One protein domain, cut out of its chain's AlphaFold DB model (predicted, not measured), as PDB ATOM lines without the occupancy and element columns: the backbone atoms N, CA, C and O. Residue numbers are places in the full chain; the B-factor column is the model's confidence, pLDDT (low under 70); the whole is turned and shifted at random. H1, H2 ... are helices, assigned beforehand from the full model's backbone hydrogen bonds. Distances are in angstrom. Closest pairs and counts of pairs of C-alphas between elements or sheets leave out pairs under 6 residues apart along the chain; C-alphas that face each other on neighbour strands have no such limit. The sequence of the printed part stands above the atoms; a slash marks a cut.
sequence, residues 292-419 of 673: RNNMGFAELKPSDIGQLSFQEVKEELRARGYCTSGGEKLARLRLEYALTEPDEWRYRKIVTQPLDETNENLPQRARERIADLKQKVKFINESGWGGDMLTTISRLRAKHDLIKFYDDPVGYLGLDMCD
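What this domain is: This is residues 292 to 419 of the 673 residues of an uncharacterized protein of Babesia bigemina (UniProt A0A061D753). Two loosely joined lobes lie along one long axis: a cluster of H1, H2 and H3, and a pair of long helices, H5 and H6, which cross, with short H7 near the middle of the domain. Short H4 and the long link after it lead from the first lobe to the second. The printed part has 128 residues, with seven named helices, H1 to H7 in order, and no named strand: the class is all helix. The whole is loose, with a radius of gyration of the C-alphas of 17.2 A, and spans 54 by 33 by 28 A.

How they stand to each other: H1, residues 302 to 307, touches H3, residues 328 to 340, closest at the C-alphas of Pro 302 and Glu 336, 5.6 A. H2, residues 310 to 319, touches H3 at a steep tilt of 42 degrees, the same way; the C-alphas of Phe 310 and Glu 328 are closest, 6.2 A. H4, residues 347 to 350, touches no helix. With residues 373 to 380 alone, H5, residues 364 to 382, touches residues 395 to 402 of H6, residues 389 to 407, at a steep tilt of 49 degrees, opposite ways; the C-alphas of Lys 376 and Ala 398 are closest, 5.5 A. H7, residues 409 to 413, touches H5, closest at the C-alphas of Ala 366 and Leu 413, 4.9 A. H2 and H7 are close but not clearly touching, the C-alphas of Arg 318 and Pro 409 being closest at 7.7 A. Every O i to N i+4 pair is within hydrogen-bond range in H2, H3, H5, H6 and H7; in H1 0 of 2 are, beside 2 of 3 O i to N i+3 pairs, and H4 is too short for such a pair.

Where its parts are: H1 begins at C-alpha 302 (-13.569, -34.092, 6.133). H3 is 18.6 A long, H5 26.9 A and H6 27.6 A. H7 ends at C-alpha 413 (-28.763, -16.320, -8.343).

The domain as a whole: The C-alphas of Ser 303 and Asp 388 are the farthest apart, 54.0 A. The printed part has no cut, and the link from H4 to H5 is long. The mean pLDDT of the printed part is 76.4; residues 341 to 354, for instance, are under 70.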
ATOM      1  N   ARG A 292     -19.646 -42.650  -5.929       80.62
ATOM      2  CA  ARG A 292     -20.715 -41.652  -5.901       80.62
ATOM      3  C   ARG A 292     -21.970 -42.235  -5.271       80.62
ATOM      4  O   ARG A 292     -22.413 -43.315  -5.651       80.62
ATOM      5  N   ASN A 293     -22.568 -41.461  -4.372       78.12
ATOM      6  CA  ASN A 293     -23.868 -41.749  -3.777       78.12
ATOM      7  C   ASN A 293     -24.986 -41.778  -4.836       78.12
ATOM      8  O   ASN A 293     -24.843 -41.216  -5.922       78.12
ATOM      9  N   ASN A 294     -26.165 -42.292  -4.466       71.56
ATOM     10  CA  ASN A 294     -27.380 -42.280  -5.305       71.56
ATOM     11  C   ASN A 294     -27.795 -40.879  -5.818       71.56
ATOM     12  O   ASN A 294     -28.559 -40.784  -6.773       71.56
ATOM     13  N   MET A 295     -27.307 -39.803  -5.187       64.19
ATOM     14  CA  MET A 295     -27.545 -38.403  -5.578       64.19
ATOM     15  C   MET A 295     -26.442 -37.821  -6.491       64.19
ATOM     16  O   MET A 295     -26.510 -36.658  -6.866       64.19
ATOM     17  N   GLY A 296     -25.404 -38.597  -6.823       67.19
ATOM     18  CA  GLY A 296     -24.290 -38.194  -7.691       67.19
ATOM     19  C   GLY A 296     -23.068 -37.572  -6.996       67.19
ATOM     20  O   GLY A 296     -22.049 -37.394  -7.663       67.19
ATOM     21  N   PHE A 297     -23.128 -37.279  -5.691       77.31
ATOM     22  CA  PHE A 297     -22.021 -36.685  -4.916       77.31
ATOM     23  C   PHE A 297     -20.934 -37.705  -4.574       77.31
ATOM     24  O   PHE A 297     -21.268 -38.856  -4.273       77.31
ATOM     25  N   ALA A 298     -19.667 -37.284  -4.516       78.25
ATOM     26  CA  ALA A 298     -18.595 -38.142  -4.016       78.25
ATOM     27  C   ALA A 298     -18.752 -38.458  -2.513       78.25
ATOM     28  O   ALA A 298     -19.108 -37.598  -1.696       78.25
ATOM     29  N   GLU A 299     -18.456 -39.701  -2.134       79.88
ATOM     30  CA  GLU A 299     -18.331 -40.118  -0.734       79.88
ATOM     31  C   GLU A 299     -17.004 -39.608  -0.145       79.88
ATOM     32  O   GLU A 299     -15.975 -40.281  -0.192       79.88
ATOM     33  N   LEU A 300     -17.031 -38.385   0.389       83.00
ATOM     34  CA  LEU A 300     -15.889 -37.701   1.002       83.00
ATOM     35  C   LEU A 300     -15.981 -37.704   2.531       83.00
ATOM     36  O   LEU A 300     -17.060 -37.514   3.093       83.00
ATOM     37  N   LYS A 301     -14.837 -37.828   3.213       83.19
ATOM     38  CA  LYS A 301     -14.693 -37.482   4.636       83.19
ATOM     39  C   LYS A 301     -14.046 -36.098   4.773       83.19
ATOM     40  O   LYS A 301     -13.297 -35.697   3.882       83.19
ATOM     41  N   PRO A 302     -14.224 -35.386   5.903       80.19
ATOM     42  CA  PRO A 302     -13.569 -34.092   6.133       80.19
ATOM     43  C   PRO A 302     -12.039 -34.132   5.955       80.19
ATOM     44  O   PRO A 302     -11.443 -33.214   5.398       80.19
ATOM     45  N   SER A 303     -11.399 -35.243   6.336       81.00
ATOM     46  CA  SER A 303      -9.955 -35.461   6.163       81.00
ATOM     47  C   SER A 303      -9.491 -35.535   4.701       81.00
ATOM     48  O   SER A 303      -8.311 -35.316   4.429       81.00
ATOM     49  N   ASP A 304     -10.392 -35.828   3.761       82.56
ATOM     50  CA  ASP A 304     -10.070 -35.991   2.341       82.56
ATOM     51  C   ASP A 304     -10.059 -34.642   1.592       82.56
ATOM     52  O   ASP A 304      -9.444 -34.527   0.531       82.56
ATOM     53  N   ILE A 305     -10.654 -33.585   2.168       81.06
ATOM     54  CA  ILE A 305     -10.728 -32.227   1.584       81.06
ATOM     55  C   ILE A 305      -9.330 -31.654   1.290       81.06
ATOM     56  O   ILE A 305      -9.138 -30.926   0.313       81.06
ATOM     57  N   GLY A 306      -8.334 -32.001   2.110       80.00
ATOM     58  CA  GLY A 306      -6.941 -31.586   1.918       80.00
ATOM     59  C   GLY A 306      -6.257 -32.204   0.691       80.00
ATOM     60  O   GLY A 306      -5.219 -31.701   0.272       80.00
ATOM     61  N   GLN A 307      -6.827 -33.263   0.106       82.00
ATOM     62  CA  GLN A 307      -6.310 -33.933  -1.097       82.00
ATOM     63  C   GLN A 307      -6.954 -33.410  -2.392       82.00
ATOM     64  O   GLN A 307      -6.504 -33.759  -3.482       82.00
ATOM     65  N   LEU A 308      -7.999 -32.579  -2.286       83.19
ATOM     66  CA  LEU A 308      -8.712 -31.998  -3.423       83.19
ATOM     67  C   LEU A 308      -8.026 -30.717  -3.915       83.19
ATOM     68  O   LEU A 308      -7.711 -29.809  -3.131       83.19
ATOM     69  N   SER A 309      -7.865 -30.605  -5.234       85.19
ATOM     70  CA  SER A 309      -7.496 -29.341  -5.875       85.19
ATOM     71  C   SER A 309      -8.631 -28.314  -5.763       85.19
ATOM     72  O   SER A 309      -9.801 -28.660  -5.589       85.19
ATOM     73  N   PHE A 310      -8.312 -27.023  -5.889       84.31
ATOM     74  CA  PHE A 310      -9.313 -25.956  -5.761       84.31
ATOM     75  C   PHE A 310     -10.458 -26.071  -6.786       84.31
ATOM     76  O   PHE A 310     -11.607 -25.785  -6.454       84.31
ATOM     77  N   GLN A 311     -10.170 -26.541  -8.005       83.69
ATOM     78  CA  GLN A 311     -11.197 -26.791  -9.023       83.69
ATOM     79  C   GLN A 311     -12.135 -27.935  -8.615       83.69
ATOM     80  O   GLN A 311     -13.345 -27.800  -8.756       83.69
ATOM     81  N   GLU A 312     -11.614 -29.016  -8.031       85.25
ATOM     82  CA  GLU A 312     -12.419 -30.152  -7.559       85.25
ATOM     83  C   GLU A 312     -13.273 -29.784  -6.338       85.25
ATOM     84  O   GLU A 312     -14.435 -30.175  -6.265       85.25
ATOM     85  N   VAL A 313     -12.751 -28.951  -5.427       86.19
ATOM     86  CA  VAL A 313     -13.544 -28.361  -4.332       86.19
ATOM     87  C   VAL A 313     -14.709 -27.537  -4.896       86.19
ATOM     88  O   VAL A 313     -15.831 -27.662  -4.411       86.19
ATOM     89  N   LYS A 314     -14.492 -26.741  -5.956       85.50
ATOM     90  CA  LYS A 314     -15.583 -26.029  -6.648       85.50
ATOM     91  C   LYS A 314     -16.545 -26.967  -7.383       85.50
ATOM     92  O   LYS A 314     -17.740 -26.685  -7.405       85.50
ATOM     93  N   GLU A 315     -16.068 -28.049  -7.999       83.00
ATOM     94  CA  GLU A 315     -16.930 -29.060  -8.632       83.00
ATOM     95  C   GLU A 315     -17.851 -29.726  -7.596       83.00
ATOM     96  O   GLU A 315     -19.052 -29.799  -7.841       83.00
ATOM     97  N   GLU A 316     -17.341 -30.122  -6.424       82.06
ATOM     98  CA  GLU A 316     -18.164 -30.670  -5.332       82.06
ATOM     99  C   GLU A 316     -19.115 -29.638  -4.725       82.06
ATOM    100  O   GLU A 316     -20.279 -29.955  -4.500       82.06
ATOM    101  N   LEU A 317     -18.677 -28.394  -4.501       82.50
ATOM    102  CA  LEU A 317     -19.567 -27.336  -4.007       82.50
ATOM    103  C   LEU A 317     -20.698 -27.038  -5.001       82.50
ATOM    104  O   LEU A 317     -21.843 -26.936  -4.571       82.50
ATOM    105  N   ARG A 318     -20.432 -26.986  -6.317       80.94
ATOM    106  CA  ARG A 318     -21.488 -26.869  -7.345       80.94
ATOM    107  C   ARG A 318     -22.394 -28.098  -7.374       80.94
ATOM    108  O   ARG A 318     -23.612 -27.945  -7.427       80.94
ATOM    109  N   ALA A 319     -21.823 -29.301  -7.299       78.00
ATOM    110  CA  ALA A 319     -22.587 -30.546  -7.256       78.00
ATOM    111  C   ALA A 319     -23.474 -30.643  -6.007       78.00
ATOM    112  O   ALA A 319     -24.548 -31.217  -6.085       78.00
ATOM    113  N   ARG A 320     -23.069 -30.048  -4.880       76.31
ATOM    114  CA  ARG A 320     -23.860 -29.935  -3.642       76.31
ATOM    115  C   ARG A 320     -24.668 -28.631  -3.546       76.31
ATOM    116  O   ARG A 320     -25.375 -28.432  -2.566       76.31
ATOM    117  N   GLY A 321     -24.564 -27.754  -4.549       73.75
ATOM    118  CA  GLY A 321     -25.214 -26.442  -4.656       73.75
ATOM    119  C   GLY A 321     -24.992 -25.520  -3.463       73.75
ATOM    120  O   GLY A 321     -25.950 -24.973  -2.920       73.75
ATOM    121  N   TYR A 322     -23.723 -25.306  -3.135       78.75
ATOM    122  CA  TYR A 322     -23.239 -24.203  -2.311       78.75
ATOM    123  C   TYR A 322     -22.503 -23.178  -3.185       78.75
ATOM    124  O   TYR A 322     -21.892 -23.536  -4.196       78.75
ATOM    125  N   CYS A 323     -22.506 -21.912  -2.768       80.19
ATOM    126  CA  CYS A 323     -21.746 -20.838  -3.403       80.19
ATOM    127  C   CYS A 323     -20.230 -21.122  -3.455       80.19
ATOM    128  O   CYS A 323     -19.590 -21.452  -2.443       80.19
ATOM    129  N   THR A 324     -19.638 -20.958  -4.644       81.88
ATOM    130  CA  THR A 324     -18.197 -21.170  -4.889       81.88
ATOM    131  C   THR A 324     -17.353 -19.900  -4.765       81.88
ATOM    132  O   THR A 324     -16.122 -19.993  -4.769       81.88
ATOM    133  N   SER A 325     -17.975 -18.723  -4.636       77.25
ATOM    134  CA  SER A 325     -17.270 -17.444  -4.496       77.25
ATOM    135  C   SER A 325     -16.482 -17.313  -3.182       77.25
ATOM    136  O   SER A 325     -16.816 -17.891  -2.143       77.25
ATOM    137  N   GLY A 326     -15.409 -16.521  -3.214       69.38
ATOM    138  CA  GLY A 326     -14.418 -16.437  -2.139       69.38
ATOM    139  C   GLY A 326     -13.223 -17.373  -2.360       69.38
ATOM    140  O   GLY A 326     -13.276 -18.323  -3.137       69.38
ATOM    141  N   GLY A 327     -12.101 -17.061  -1.706       81.62
ATOM    142  CA  GLY A 327     -10.836 -17.775  -1.910       81.62
ATOM    143  C   GLY A 327     -10.840 -19.229  -1.416       81.62
ATOM    144  O   GLY A 327     -11.698 -19.643  -0.638       81.62
ATOM    145  N   GLU A 328      -9.814 -19.985  -1.817       84.69
ATOM    146  CA  GLU A 328      -9.645 -21.429  -1.563       84.69
ATOM    147  C   GLU A 328      -9.916 -21.863  -0.111       84.69
ATOM    148  O   GLU A 328     -10.565 -22.883   0.119       84.69
ATOM    149  N   LYS A 329      -9.484 -21.065   0.877       84.75
ATOM    150  CA  LYS A 329      -9.729 -21.330   2.306       84.75
ATOM    151  C   LYS A 329     -11.221 -21.341   2.656       84.75
ATOM    152  O   LYS A 329     -11.667 -22.235   3.365       84.75
ATOM    153  N   LEU A 330     -11.991 -20.375   2.144       84.31
ATOM    154  CA  LEU A 330     -13.436 -20.284   2.385       84.31
ATOM    155  C   LEU A 330     -14.181 -21.416   1.674       84.31
ATOM    156  O   LEU A 330     -15.068 -22.019   2.265       84.31
ATOM    157  N   ALA A 331     -13.782 -21.750   0.443       84.19
ATOM    158  CA  ALA A 331     -14.358 -22.875  -0.290       84.19
ATOM    159  C   ALA A 331     -14.142 -24.213   0.447       84.19
ATOM    160  O   ALA A 331     -15.097 -24.966   0.633       84.19
ATOM    161  N   ARG A 332     -12.923 -24.490   0.943       86.44
ATOM    162  CA  ARG A 332     -12.656 -25.700   1.744       86.44
ATOM    163  C   ARG A 332     -13.466 -25.735   3.042       86.44
ATOM    164  O   ARG A 332     -14.066 -26.766   3.319       86.44
ATOM    165  N   LEU A 333     -13.543 -24.623   3.780       85.19
ATOM    166  CA  LEU A 333     -14.363 -24.539   4.997       85.19
ATOM    167  C   LEU A 333     -15.846 -24.808   4.703       85.19
ATOM    168  O   LEU A 333     -16.471 -25.585   5.415       85.19
ATOM    169  N   ARG A 334     -16.420 -24.242   3.630       84.25
ATOM    170  CA  ARG A 334     -17.814 -24.536   3.245       84.25
ATOM    171  C   ARG A 334     -18.033 -26.008   2.897       84.25
ATOM    172  O   ARG A 334     -19.070 -26.552   3.259       84.25
ATOM    173  N   LEU A 335     -17.072 -26.658   2.234       85.31
ATOM    174  CA  LEU A 335     -17.155 -28.093   1.941       85.31
ATOM    175  C   LEU A 335     -17.056 -28.944   3.219       85.31
ATOM    176  O   LEU A 335     -17.712 -29.977   3.309       85.31
ATOM    177  N   GLU A 336     -16.280 -28.501   4.210       85.38
ATOM    178  CA  GLU A 336     -16.194 -29.133   5.531       85.38
ATOM    179  C   GLU A 336     -17.527 -29.028   6.287       85.38
ATOM    180  O   GLU A 336     -18.075 -30.059   6.682       85.38
ATOM    181  N   TYR A 337     -18.115 -27.826   6.372       81.12
ATOM    182  CA  TYR A 337     -19.454 -27.617   6.943       81.12
ATOM    183  C   TYR A 337     -20.527 -28.468   6.242       81.12
ATOM    184  O   TYR A 337     -21.308 -29.139   6.914       81.12
ATOM    185  N   ALA A 338     -20.509 -28.530   4.904       77.12
ATOM    186  CA  ALA A 338     -21.416 -29.350   4.092       77.12
ATOM    187  C   ALA A 338     -21.233 -30.878   4.254       77.12
ATOM    188  O   ALA A 338     -21.984 -31.658   3.658       77.12
ATOM    189  N   LEU A 339     -20.220 -31.320   5.009       79.06
ATOM    190  CA  LEU A 339     -19.977 -32.722   5.359       79.06
ATOM    191  C   LEU A 339     -20.251 -33.018   6.842       79.06
ATOM    192  O   LEU A 339     -20.650 -34.141   7.149       79.06
ATOM    193  N   THR A 340     -20.049 -32.061   7.755       74.50
ATOM    194  CA  THR A 340     -20.337 -32.241   9.191       74.50
ATOM    195  C   THR A 340     -21.802 -32.018   9.541       74.50
ATOM    196  O   THR A 340     -22.355 -32.787  10.325       74.50
ATOM    197  N   GLU A 341     -22.433 -31.003   8.954       66.00
ATOM    198  CA  GLU A 341     -23.847 -30.689   9.150       66.00
ATOM    199  C   GLU A 341     -24.583 -30.901   7.819       66.00
ATOM    200  O   GLU A 341     -24.672 -29.982   7.003       66.00
ATOM    201  N   PRO A 342     -25.129 -32.111   7.562       60.25
ATOM    202  CA  PRO A 342     -26.053 -32.359   6.456       60.25
ATOM    203  C   PRO A 342     -27.435 -31.770   6.786       60.25
ATOM    204  O   PRO A 342     -28.454 -32.464   6.751       60.25
ATOM    205  N   ASP A 343     -27.439 -30.495   7.164       50.62
ATOM    206  CA  ASP A 343     -28.619 -29.728   7.518       50.62
ATOM    207  C   ASP A 343     -29.534 -29.614   6.288       50.62
ATOM    208  O   ASP A 343     -29.076 -29.642   5.142       50.62
ATOM    209  N   GLU A 344     -30.848 -29.501   6.485       49.62
ATOM    210  CA  GLU A 344     -31.824 -29.598   5.382       49.62
ATOM    211  C   GLU A 344     -31.744 -28.460   4.344       49.62
ATOM    212  O   GLU A 344     -32.527 -28.415   3.382       49.62
ATOM    213  N   TRP A 345     -30.841 -27.499   4.537       47.41
ATOM    214  CA  TRP A 345     -30.791 -26.296   3.734       47.41
ATOM    215  C   TRP A 345     -30.129 -26.533   2.367       47.41
ATOM    216  O   TRP A 345     -28.976 -26.932   2.235       47.41
ATOM    217  N   ARG A 346     -30.880 -26.122   1.339       54.88
ATOM    218  CA  ARG A 346     -30.445 -25.772  -0.026       54.88
ATOM    219  C   ARG A 346     -30.582 -26.898  -1.047       54.88
ATOM    220  O   ARG A 346     -31.636 -26.913  -1.681       54.88
ATOM    221  N   TYR A 347     -29.671 -27.860  -1.217       44.53
ATOM    222  CA  TYR A 347     -29.754 -28.737  -2.410       44.53
ATOM    223  C   TYR A 347     -31.072 -29.514  -2.560       44.53
ATOM    224  O   TYR A 347     -31.672 -29.517  -3.635       44.53
ATOM    225  N   ARG A 348     -31.591 -30.108  -1.474       44.56
ATOM    226  CA  ARG A 348     -32.859 -30.865  -1.505       44.56
ATOM    227  C   ARG A 348     -34.078 -30.029  -1.898       44.56
ATOM    228  O   ARG A 348     -35.024 -30.606  -2.423       44.56
ATOM    229  N   LYS A 349     -34.077 -28.715  -1.645       52.09
ATOM    230  CA  LYS A 349     -35.185 -27.805  -1.988       52.09
ATOM    231  C   LYS A 349     -34.940 -27.061  -3.306       52.09
ATOM    232  O   LYS A 349     -35.890 -26.849  -4.040       52.09
ATOM    233  N   ILE A 350     -33.691 -26.726  -3.634       54.03
ATOM    234  CA  ILE A 350     -33.328 -26.004  -4.866       54.03
ATOM    235  C   ILE A 350     -33.338 -26.930  -6.090       54.03
ATOM    236  O   ILE A 350     -33.789 -26.511  -7.143       54.03
ATOM    237  N   VAL A 351     -32.885 -28.187  -5.973       46.97
ATOM    238  CA  VAL A 351     -32.777 -29.112  -7.128       46.97
ATOM    239  C   VAL A 351     -34.027 -29.961  -7.358       46.97
ATOM    240  O   VAL A 351     -34.238 -30.466  -8.456       46.97
ATOM    241  N   THR A 352     -34.906 -30.084  -6.361       54.91
ATOM    242  CA  THR A 352     -36.269 -30.605  -6.588       54.91
ATOM    243  C   THR A 352     -37.196 -29.560  -7.206       54.91
ATOM    244  O   THR A 352     -38.222 -29.915  -7.782       54.91
ATOM    245  N   GLN A 353     -36.835 -28.281  -7.104       62.56
ATOM    246  CA  GLN A 353     -37.538 -27.179  -7.739       62.56
ATOM    247  C   GLN A 353     -37.002 -26.938  -9.159       62.56
ATOM    248  O   GLN A 353     -35.788 -26.890  -9.356       62.56
ATOM    249  N   PRO A 354     -37.870 -26.740 -10.165       66.56
ATOM    250  CA  PRO A 354     -37.419 -26.296 -11.475       66.56
ATOM    251  C   PRO A 354     -36.859 -24.868 -11.376       66.56
ATOM    252  O   PRO A 354     -37.492 -23.974 -10.803       66.56
ATOM    253  N   LEU A 355     -35.672 -24.644 -11.950       72.25
ATOM    254  CA  LEU A 355     -35.053 -23.319 -12.080       72.25
ATOM    255  C   LEU A 355     -35.695 -22.545 -13.240       72.25
ATOM    256  O   LEU A 355     -35.072 -22.274 -14.267       72.25
ATOM    257  N   ASP A 356     -36.970 -22.210 -13.061       74.56
ATOM    258  CA  ASP A 356     -37.796 -21.501 -14.031       74.56
ATOM    259  C   ASP A 356     -38.286 -20.148 -13.505       74.56
ATOM    260  O   ASP A 356     -38.528 -19.952 -12.316       74.56
ATOM    261  N   GLU A 357     -38.489 -19.221 -14.441       76.25
ATOM    262  CA  GLU A 357     -39.000 -17.859 -14.218       76.25
ATOM    263  C   GLU A 357     -40.368 -17.856 -13.513       76.25
ATOM    264  O   GLU A 357     -40.701 -16.938 -12.768       76.25
ATOM    265  N   THR A 358     -41.158 -18.908 -13.736       75.81
ATOM    266  CA  THR A 358     -42.510 -19.103 -13.199       75.81
ATOM    267  C   THR A 358     -42.537 -19.731 -11.805       75.81
ATOM    268  O   THR A 358     -43.609 -19.840 -11.216       75.81
ATOM    269  N   ASN A 359     -41.397 -20.163 -11.256       77.81
ATOM    270  CA  ASN A 359     -41.361 -20.831  -9.959       77.81
ATOM    271  C   ASN A 359     -41.385 -19.811  -8.807       77.81
ATOM    272  O   ASN A 359     -40.353 -19.279  -8.403       77.81
ATOM    273  N   GLU A 360     -42.572 -19.572  -8.250       71.69
ATOM    274  CA  GLU A 360     -42.808 -18.619  -7.153       71.69
ATOM    275  C   GLU A 360     -42.024 -18.919  -5.864       71.69
ATOM    276  O   GLU A 360     -41.833 -18.017  -5.053       71.69
ATOM    277  N   ASN A 361     -41.516 -20.146  -5.691       70.56
ATOM    278  CA  ASN A 361     -40.664 -20.508  -4.553       70.56
ATOM    279  C   ASN A 361     -39.247 -19.907  -4.639       70.56
ATOM    280  O   ASN A 361     -38.503 -19.958  -3.658       70.56
ATOM    281  N   LEU A 362     -38.852 -19.370  -5.799       72.19
ATOM    282  CA  LEU A 362     -37.576 -18.683  -5.984       72.19
ATOM    283  C   LEU A 362     -37.714 -17.181  -5.668       72.19
ATOM    284  O   LEU A 362     -38.697 -16.554  -6.097       72.19
ATOM    285  N   PRO A 363     -36.709 -16.567  -5.004       78.06
ATOM    286  CA  PRO A 363     -36.660 -15.121  -4.797       78.06
ATOM    287  C   PRO A 363     -36.889 -14.365  -6.108       78.06
ATOM    288  O   PRO A 363     -36.407 -14.783  -7.163       78.06
ATOM    289  N   GLN A 364     -37.594 -13.233  -6.053       78.50
ATOM    290  CA  GLN A 364     -37.919 -12.444  -7.247       78.50
ATOM    291  C   GLN A 364     -36.660 -12.112  -8.070       78.50
ATOM    292  O   GLN A 364     -36.614 -12.379  -9.269       78.50
ATOM    293  N   ARG A 365     -35.586 -11.685  -7.395       80.00
ATOM    294  CA  ARG A 365     -34.265 -11.419  -7.986       80.00
ATOM    295  C   ARG A 365     -33.656 -12.625  -8.719       80.00
ATOM    296  O   ARG A 365     -32.934 -12.448  -9.699       80.00
ATOM    297  N   ALA A 366     -33.913 -13.847  -8.248       81.56
ATOM    298  CA  ALA A 366     -33.445 -15.066  -8.903       81.56
ATOM    299  C   ALA A 366     -34.267 -15.360 -10.169       81.56
ATOM    300  O   ALA A 366     -33.686 -15.689 -11.200       81.56
ATOM    301  N   ARG A 367     -35.596 -15.174 -10.123       82.94
ATOM    302  CA  ARG A 367     -36.480 -15.317 -11.294       82.94
ATOM    303  C   ARG A 367     -36.141 -14.318 -12.400       82.94
ATOM    304  O   ARG A 367     -35.984 -14.728 -13.547       82.94
ATOM    305  N   GLU A 368     -35.947 -13.049 -12.046       86.12
ATOM    306  CA  GLU A 368     -35.511 -11.986 -12.967       86.12
ATOM    307  C   GLU A 368     -34.173 -12.345 -13.634       86.12
ATOM    308  O   GLU A 368     -34.061 -12.334 -14.858       86.12
ATOM    309  N   ARG A 369     -33.178 -12.794 -12.854       87.44
ATOM    310  CA  ARG A 369     -31.883 -13.242 -13.402       87.44
ATOM    311  C   ARG A 369     -31.992 -14.473 -14.306       87.44
ATOM    312  O   ARG A 369     -31.241 -14.561 -15.274       87.44
ATOM    313  N   ILE A 370     -32.897 -15.413 -14.030       88.19
ATOM    314  CA  ILE A 370     -33.144 -16.571 -14.907       88.19
ATOM    315  C   ILE A 370     -33.788 -16.125 -16.231       88.19
ATOM    316  O   ILE A 370     -33.391 -16.622 -17.287       88.19
ATOM    317  N   ALA A 371     -34.719 -15.166 -16.194       88.62
ATOM    318  CA  ALA A 371     -35.330 -14.589 -17.393       88.62
ATOM    319  C   ALA A 371     -34.283 -13.876 -18.265       88.62
ATOM    320  O   ALA A 371     -34.176 -14.168 -19.459       88.62
ATOM    321  N   ASP A 372     -33.436 -13.033 -17.664       91.00
ATOM    322  CA  ASP A 372     -32.315 -12.369 -18.344       91.00
ATOM    323  C   ASP A 372     -31.359 -13.372 -19.003       91.00
ATOM    324  O   ASP A 372     -30.943 -13.185 -20.147       91.00
ATOM    325  N   LEU A 373     -31.002 -14.459 -18.305       90.06
ATOM    326  CA  LEU A 373     -30.137 -15.505 -18.856       90.06
ATOM    327  C   LEU A 373     -30.799 -16.214 -20.048       90.06
ATOM    328  O   LEU A 373     -30.149 -16.418 -21.073       90.06
ATOM    329  N   LYS A 374     -32.096 -16.539 -19.964       89.56
ATOM    330  CA  LYS A 374     -32.843 -17.147 -21.078       89.56
ATOM    331  C   LYS A 374     -32.978 -16.199 -22.275       89.56
ATOM    332  O   LYS A 374     -32.857 -16.659 -23.411       89.56
ATOM    333  N   GLN A 375     -33.156 -14.895 -22.056       89.31
ATOM    334  CA  GLN A 375     -33.113 -13.889 -23.125       89.31
ATOM    335  C   GLN A 375     -31.718 -13.785 -23.756       89.31
ATOM    336  O   GLN A 375     -31.600 -13.815 -24.979       89.31
ATOM    337  N   LYS A 376     -30.651 -13.752 -22.946       88.81
ATOM    338  CA  LYS A 376     -29.254 -13.727 -23.416       88.81
ATOM    339  C   LYS A 376     -28.900 -14.959 -24.257       88.81
ATOM    340  O   LYS A 376     -28.273 -14.808 -25.302       88.81
ATOM    341  N   VAL A 377     -29.341 -16.158 -23.864       88.81
ATOM    342  CA  VAL A 377     -29.145 -17.393 -24.653       88.81
ATOM    343  C   VAL A 377     -29.906 -17.341 -25.980       88.81
ATOM    344  O   VAL A 377     -29.326 -17.665 -27.015       88.81
ATOM    345  N   LYS A 378     -31.171 -16.890 -25.985       90.12
ATOM    346  CA  LYS A 378     -31.932 -16.684 -27.232       90.12
ATOM    347  C   LYS A 378     -31.217 -15.710 -28.165       90.12
ATOM    348  O   LYS A 378     -30.951 -16.066 -29.304       90.12
ATOM    349  N   PHE A 379     -30.795 -14.553 -27.655       86.31
ATOM    350  CA  PHE A 379     -30.043 -13.556 -28.417       86.31
ATOM    351  C   PHE A 379     -28.737 -14.111 -29.018       86.31
ATOM    352  O   PHE A 379     -28.424 -13.837 -30.178       86.31
ATOM    353  N   ILE A 380     -27.973 -14.916 -28.269       84.19
ATOM    354  CA  ILE A 380     -26.757 -15.566 -28.791       84.19
ATOM    355  C   ILE A 380     -27.101 -16.511 -29.953       84.19
ATOM    356  O   ILE A 380     -26.442 -16.444 -30.987       84.19
ATOM    357  N   ASN A 381     -28.144 -17.332 -29.811       83.12
ATOM    358  CA  ASN A 381     -28.553 -18.302 -30.832       83.12
ATOM    359  C   ASN A 381     -29.178 -17.641 -32.077       83.12
ATOM    360  O   ASN A 381     -28.944 -18.086 -33.196       83.12
ATOM    361  N   GLU A 382     -29.971 -16.585 -31.888       82.62
ATOM    362  CA  GLU A 382     -30.703 -15.883 -32.952       82.62
ATOM    363  C   GLU A 382     -29.810 -14.921 -33.752       82.62
ATOM    364  O   GLU A 382     -30.035 -14.724 -34.943       82.62
ATOM    365  N   SER A 383     -28.774 -14.338 -33.134       73.06
ATOM    366  CA  SER A 383     -27.928 -13.319 -33.783       73.06
ATOM    367  C   SER A 383     -26.900 -13.862 -34.791       73.06
ATOM    368  O   SER A 383     -26.197 -13.066 -35.416       73.06
ATOM    369  N   GLY A 384     -26.801 -15.187 -34.963       62.31
ATOM    370  CA  GLY A 384     -25.917 -15.840 -35.940       62.31
ATOM    371  C   GLY A 384     -24.438 -15.442 -35.815       62.31
ATOM    372  O   GLY A 384     -23.997 -14.957 -34.778       62.31
ATOM    373  N   TRP A 385     -23.652 -15.614 -36.882       53.84
ATOM    374  CA  TRP A 385     -22.240 -15.186 -36.901       53.84
ATOM    375  C   TRP A 385     -21.990 -13.874 -37.669       53.84
ATOM    376  O   TRP A 385     -20.995 -13.211 -37.398       53.84
ATOM    377  N   GLY A 386     -22.905 -13.449 -38.549       52.25
ATOM    378  CA  GLY A 386     -22.763 -12.261 -39.411       52.25
ATOM    379  C   GLY A 386     -23.637 -11.069 -39.002       52.25
ATOM    380  O   GLY A 386     -24.450 -10.616 -39.800       52.25
ATOM    381  N   GLY A 387     -23.518 -10.601 -37.756       51.06
ATOM    382  CA  GLY A 387     -24.288  -9.466 -37.226       51.06
ATOM    383  C   GLY A 387     -23.462  -8.186 -37.060       51.06
ATOM    384  O   GLY A 387     -22.240  -8.243 -36.935       51.06
ATOM    385  N   ASP A 388     -24.144  -7.038 -37.000       61.97
ATOM    386  CA  ASP A 388     -23.544  -5.711 -36.789       61.97
ATOM    387  C   ASP A 388     -22.638  -5.639 -35.548       61.97
ATOM    388  O   ASP A 388     -22.855  -6.332 -34.550       61.97
ATOM    389  N   MET A 389     -21.670  -4.720 -35.563       57.81
ATOM    390  CA  MET A 389     -20.644  -4.534 -34.520       57.81
ATOM    391  C   MET A 389     -21.199  -4.406 -33.086       57.81
ATOM    392  O   MET A 389     -20.619  -4.921 -32.130       57.81
ATOM    393  N   LEU A 390     -22.356  -3.761 -32.911       69.94
ATOM    394  CA  LEU A 390     -23.022  -3.654 -31.606       69.94
ATOM    395  C   LEU A 390     -23.605  -4.998 -31.136       69.94
ATOM    396  O   LEU A 390     -23.646  -5.275 -29.934       69.94
ATOM    397  N   THR A 391     -24.020  -5.860 -32.068       76.88
ATOM    398  CA  THR A 391     -24.552  -7.195 -31.767       76.88
ATOM    399  C   THR A 391     -23.447  -8.152 -31.322       76.88
ATOM    400  O   THR A 391     -23.658  -8.906 -30.373       76.88
ATOM    401  N   THR A 392     -22.243  -8.070 -31.903       74.62
ATOM    402  CA  THR A 392     -21.098  -8.912 -31.504       74.62
ATOM    403  C   THR A 392     -20.574  -8.534 -30.117       74.62
ATOM    404  O   THR A 392     -20.387  -9.413 -29.276       74.62
ATOM    405  N   ILE A 393     -20.453  -7.237 -29.806       77.94
ATOM    406  CA  ILE A 393     -20.107  -6.757 -28.453       77.94
ATOM    407  C   ILE A 393     -21.167  -7.201 -27.432       77.94
ATOM    408  O   ILE A 393     -20.830  -7.700 -26.353       77.94
ATOM    409  N   SER A 394     -22.452  -7.074 -27.773       81.94
ATOM    410  CA  SER A 394     -23.555  -7.529 -26.915       81.94
ATOM    411  C   SER A 394     -23.526  -9.048 -26.697       81.94
ATOM    412  O   SER A 394     -23.776  -9.513 -25.585       81.94
ATOM    413  N   ARG A 395     -23.134  -9.824 -27.717       82.44
ATOM    414  CA  ARG A 395     -22.967 -11.284 -27.644       82.44
ATOM    415  C   ARG A 395     -21.825 -11.677 -26.709       82.44
ATOM    416  O   ARG A 395     -22.011 -12.573 -25.892       82.44
ATOM    417  N   LEU A 396     -20.684 -10.990 -26.769       81.19
ATOM    418  CA  LEU A 396     -19.560 -11.223 -25.852       81.19
ATOM    419  C   LEU A 396     -19.938 -10.905 -24.396       81.19
ATOM    420  O   LEU A 396     -19.650 -11.697 -23.499       81.19
ATOM    421  N   ARG A 397     -20.663  -9.803 -24.154       83.75
ATOM    422  CA  ARG A 397     -21.210  -9.480 -22.820       83.75
ATOM    423  C   ARG A 397     -22.174 -10.566 -22.324       83.75
ATOM    424  O   ARG A 397     -22.072 -10.992 -21.175       83.75
ATOM    425  N   ALA A 398     -23.057 -11.060 -23.194       86.75
ATOM    426  CA  ALA A 398     -23.978 -12.151 -22.885       86.75
ATOM    427  C   ALA A 398     -23.252 -13.481 -22.581       86.75
ATOM    428  O   ALA A 398     -23.572 -14.119 -21.577       86.75
ATOM    429  N   LYS A 399     -22.234 -13.864 -23.375       85.12
ATOM    430  CA  LYS A 399     -21.352 -15.019 -23.103       85.12
ATOM    431  C   LYS A 399     -20.682 -14.891 -21.726       85.12
ATOM    432  O   LYS A 399     -20.733 -15.823 -20.931       85.12
ATOM    433  N   HIS A 400     -20.097 -13.734 -21.416       87.00
ATOM    434  CA  HIS A 400     -19.389 -13.501 -20.152       87.00
ATOM    435  C   HIS A 400     -20.298 -13.626 -18.915       87.00
ATOM    436  O   HIS A 400     -19.886 -14.195 -17.903       87.00
ATOM    437  N   ASP A 401     -21.549 -13.164 -18.983       85.94
ATOM    438  CA  ASP A 401     -22.500 -13.359 -17.880       85.94
ATOM    439  C   ASP A 401     -22.959 -14.822 -17.733       85.94
ATOM    440  O   ASP A 401     -23.168 -15.281 -16.608       85.94
ATOM    441  N   LEU A 402     -23.044 -15.585 -18.831       87.25
ATOM    442  CA  LEU A 402     -23.291 -17.032 -18.777       87.25
ATOM    443  C   LEU A 402     -22.127 -17.791 -18.121       87.25
ATOM    444  O   LEU A 402     -22.374 -18.719 -17.353       87.25
ATOM    445  N   ILE A 403     -20.877 -17.367 -18.350       86.56
ATOM    446  CA  ILE A 403     -19.693 -17.932 -17.676       86.56
ATOM    447  C   ILE A 403     -19.784 -17.707 -16.159       86.56
ATOM    448  O   ILE A 403     -19.651 -18.661 -15.395       86.56
ATOM    449  N   LYS A 404     -20.114 -16.487 -15.703       85.75
ATOM    450  CA  LYS A 404     -20.307 -16.202 -14.264       85.75
ATOM    451  C   LYS A 404     -21.379 -17.090 -13.628       85.75
ATOM    452  O   LYS A 404     -21.195 -17.563 -12.509       85.75
ATOM    453  N   PHE A 405     -22.493 -17.311 -14.329       88.06
ATOM    454  CA  PHE A 405     -23.552 -18.209 -13.869       88.06
ATOM    455  C   PHE A 405     -23.093 -19.676 -13.818       88.06
ATOM    456  O   PHE A 405     -23.435 -20.391 -12.880       88.06
ATOM    457  N   TYR A 406     -22.291 -20.127 -14.786       85.50
ATOM    458  CA  TYR A 406     -21.735 -21.483 -14.807       85.50
ATOM    459  C   TYR A 406     -20.715 -21.730 -13.677       85.50
ATOM    460  O   TYR A 406     -20.686 -22.815 -13.083       85.50
ATOM    461  N   ASP A 407     -19.892 -20.731 -13.355       83.69
ATOM    462  CA  ASP A 407     -18.869 -20.812 -12.306       83.69
ATOM    463  C   ASP A 407     -19.454 -20.833 -10.884       83.69
ATOM    464  O   ASP A 407     -18.955 -21.563 -10.018       83.69
ATOM    465  N   ASP A 408     -20.514 -20.060 -10.636       83.56
ATOM    466  CA  ASP A 408     -21.194 -20.003  -9.340       83.56
ATOM    467  C   ASP A 408     -22.710 -19.760  -9.490       83.56
ATOM    468  O   ASP A 408     -23.180 -18.638  -9.295       83.56
ATOM    469  N   PRO A 409     -23.519 -20.787  -9.809       81.88
ATOM    470  CA  PRO A 409     -24.954 -20.599 -10.038       81.88
ATOM    471  C   PRO A 409     -25.700 -20.164  -8.768       81.88
ATOM    472  O   PRO A 409     -26.673 -19.417  -8.844       81.88
ATOM    473  N   VAL A 410     -25.231 -20.589  -7.591       80.69
ATOM    474  CA  VAL A 410     -25.861 -20.303  -6.292       80.69
ATOM    475  C   VAL A 410     -25.553 -18.874  -5.851       80.69
ATOM    476  O   VAL A 410     -26.471 -18.135  -5.489       80.69
ATOM    477  N   GLY A 411     -24.287 -18.453  -5.957       81.81
ATOM    478  CA  GLY A 411     -23.876 -17.069  -5.728       81.81
ATOM    479  C   GLY A 411     -24.465 -16.103  -6.762       81.81
ATOM    480  O   GLY A 411     -24.972 -15.043  -6.394       81.81
ATOM    481  N   TYR A 412     -24.489 -16.481  -8.046       84.56
ATOM    482  CA  TYR A 412     -25.050 -15.659  -9.124       84.56
ATOM    483  C   TYR A 412     -26.561 -15.444  -8.974       84.56
ATOM    484  O   TYR A 412     -27.044 -14.327  -9.170       84.56
ATOM    485  N   LEU A 413     -27.327 -16.470  -8.597       82.38
ATOM    486  CA  LEU A 413     -28.763 -16.320  -8.343       82.38
ATOM    487  C   LEU A 413     -29.076 -15.734  -6.954       82.38
ATOM    488  O   LEU A 413     -30.219 -15.369  -6.697       82.38
ATOM    489  N   GLY A 414     -28.078 -15.602  -6.073       75.56
ATOM    490  CA  GLY A 414     -28.257 -15.082  -4.716       75.56
ATOM    491  C   GLY A 414     -29.002 -16.037  -3.777       75.56
ATOM    492  O   GLY A 414     -29.435 -15.611  -2.712       75.56
ATOM    493  N   LEU A 415     -29.127 -17.319  -4.141       74.00
ATOM    494  CA  LEU A 415     -29.891 -18.332  -3.394       74.00
ATOM    495  C   LEU A 415     -29.287 -18.652  -2.018       74.00
ATOM    496  O   LEU A 415     -29.941 -19.285  -1.190       74.00
ATOM    497  N   ASP A 416     -28.045 -18.222  -1.775       66.25
ATOM    498  CA  ASP A 416     -27.386 -18.357  -0.478       66.25
ATOM    499  C   ASP A 416     -27.703 -17.221   0.517       66.25
ATOM    500  O   ASP A 416     -27.375 -17.341   1.704       66.25
ATOM    501  N   MET A 417     -28.377 -16.153   0.079       59.88
ATOM    502  CA  MET A 417     -28.863 -15.098   0.968       59.88
ATOM    503  C   MET A 417     -30.150 -15.559   1.664       59.88
ATOM    504  O   MET A 417     -31.134 -15.897   1.011       59.88
ATOM    505  N   CYS A 418     -30.169 -15.551   2.998       52.34
ATOM    506  CA  CYS A 418     -31.430 -15.589   3.736       52.34
ATOM    507  C   CYS A 418     -32.057 -14.195   3.668       52.34
ATOM    508  O   CYS A 418     -31.591 -13.308   4.379       52.34
ATOM    509  N   ASP A 419     -33.091 -13.999   2.847       49.81
ATOM    510  CA  ASP A 419     -33.884 -12.765   2.860       49.81
ATOM    511  C   ASP A 419     -34.578 -12.618   4.231       49.81
ATOM    512  O   ASP A 419     -35.477 -13.410   4.542       49.81
TER     513      ASP A 419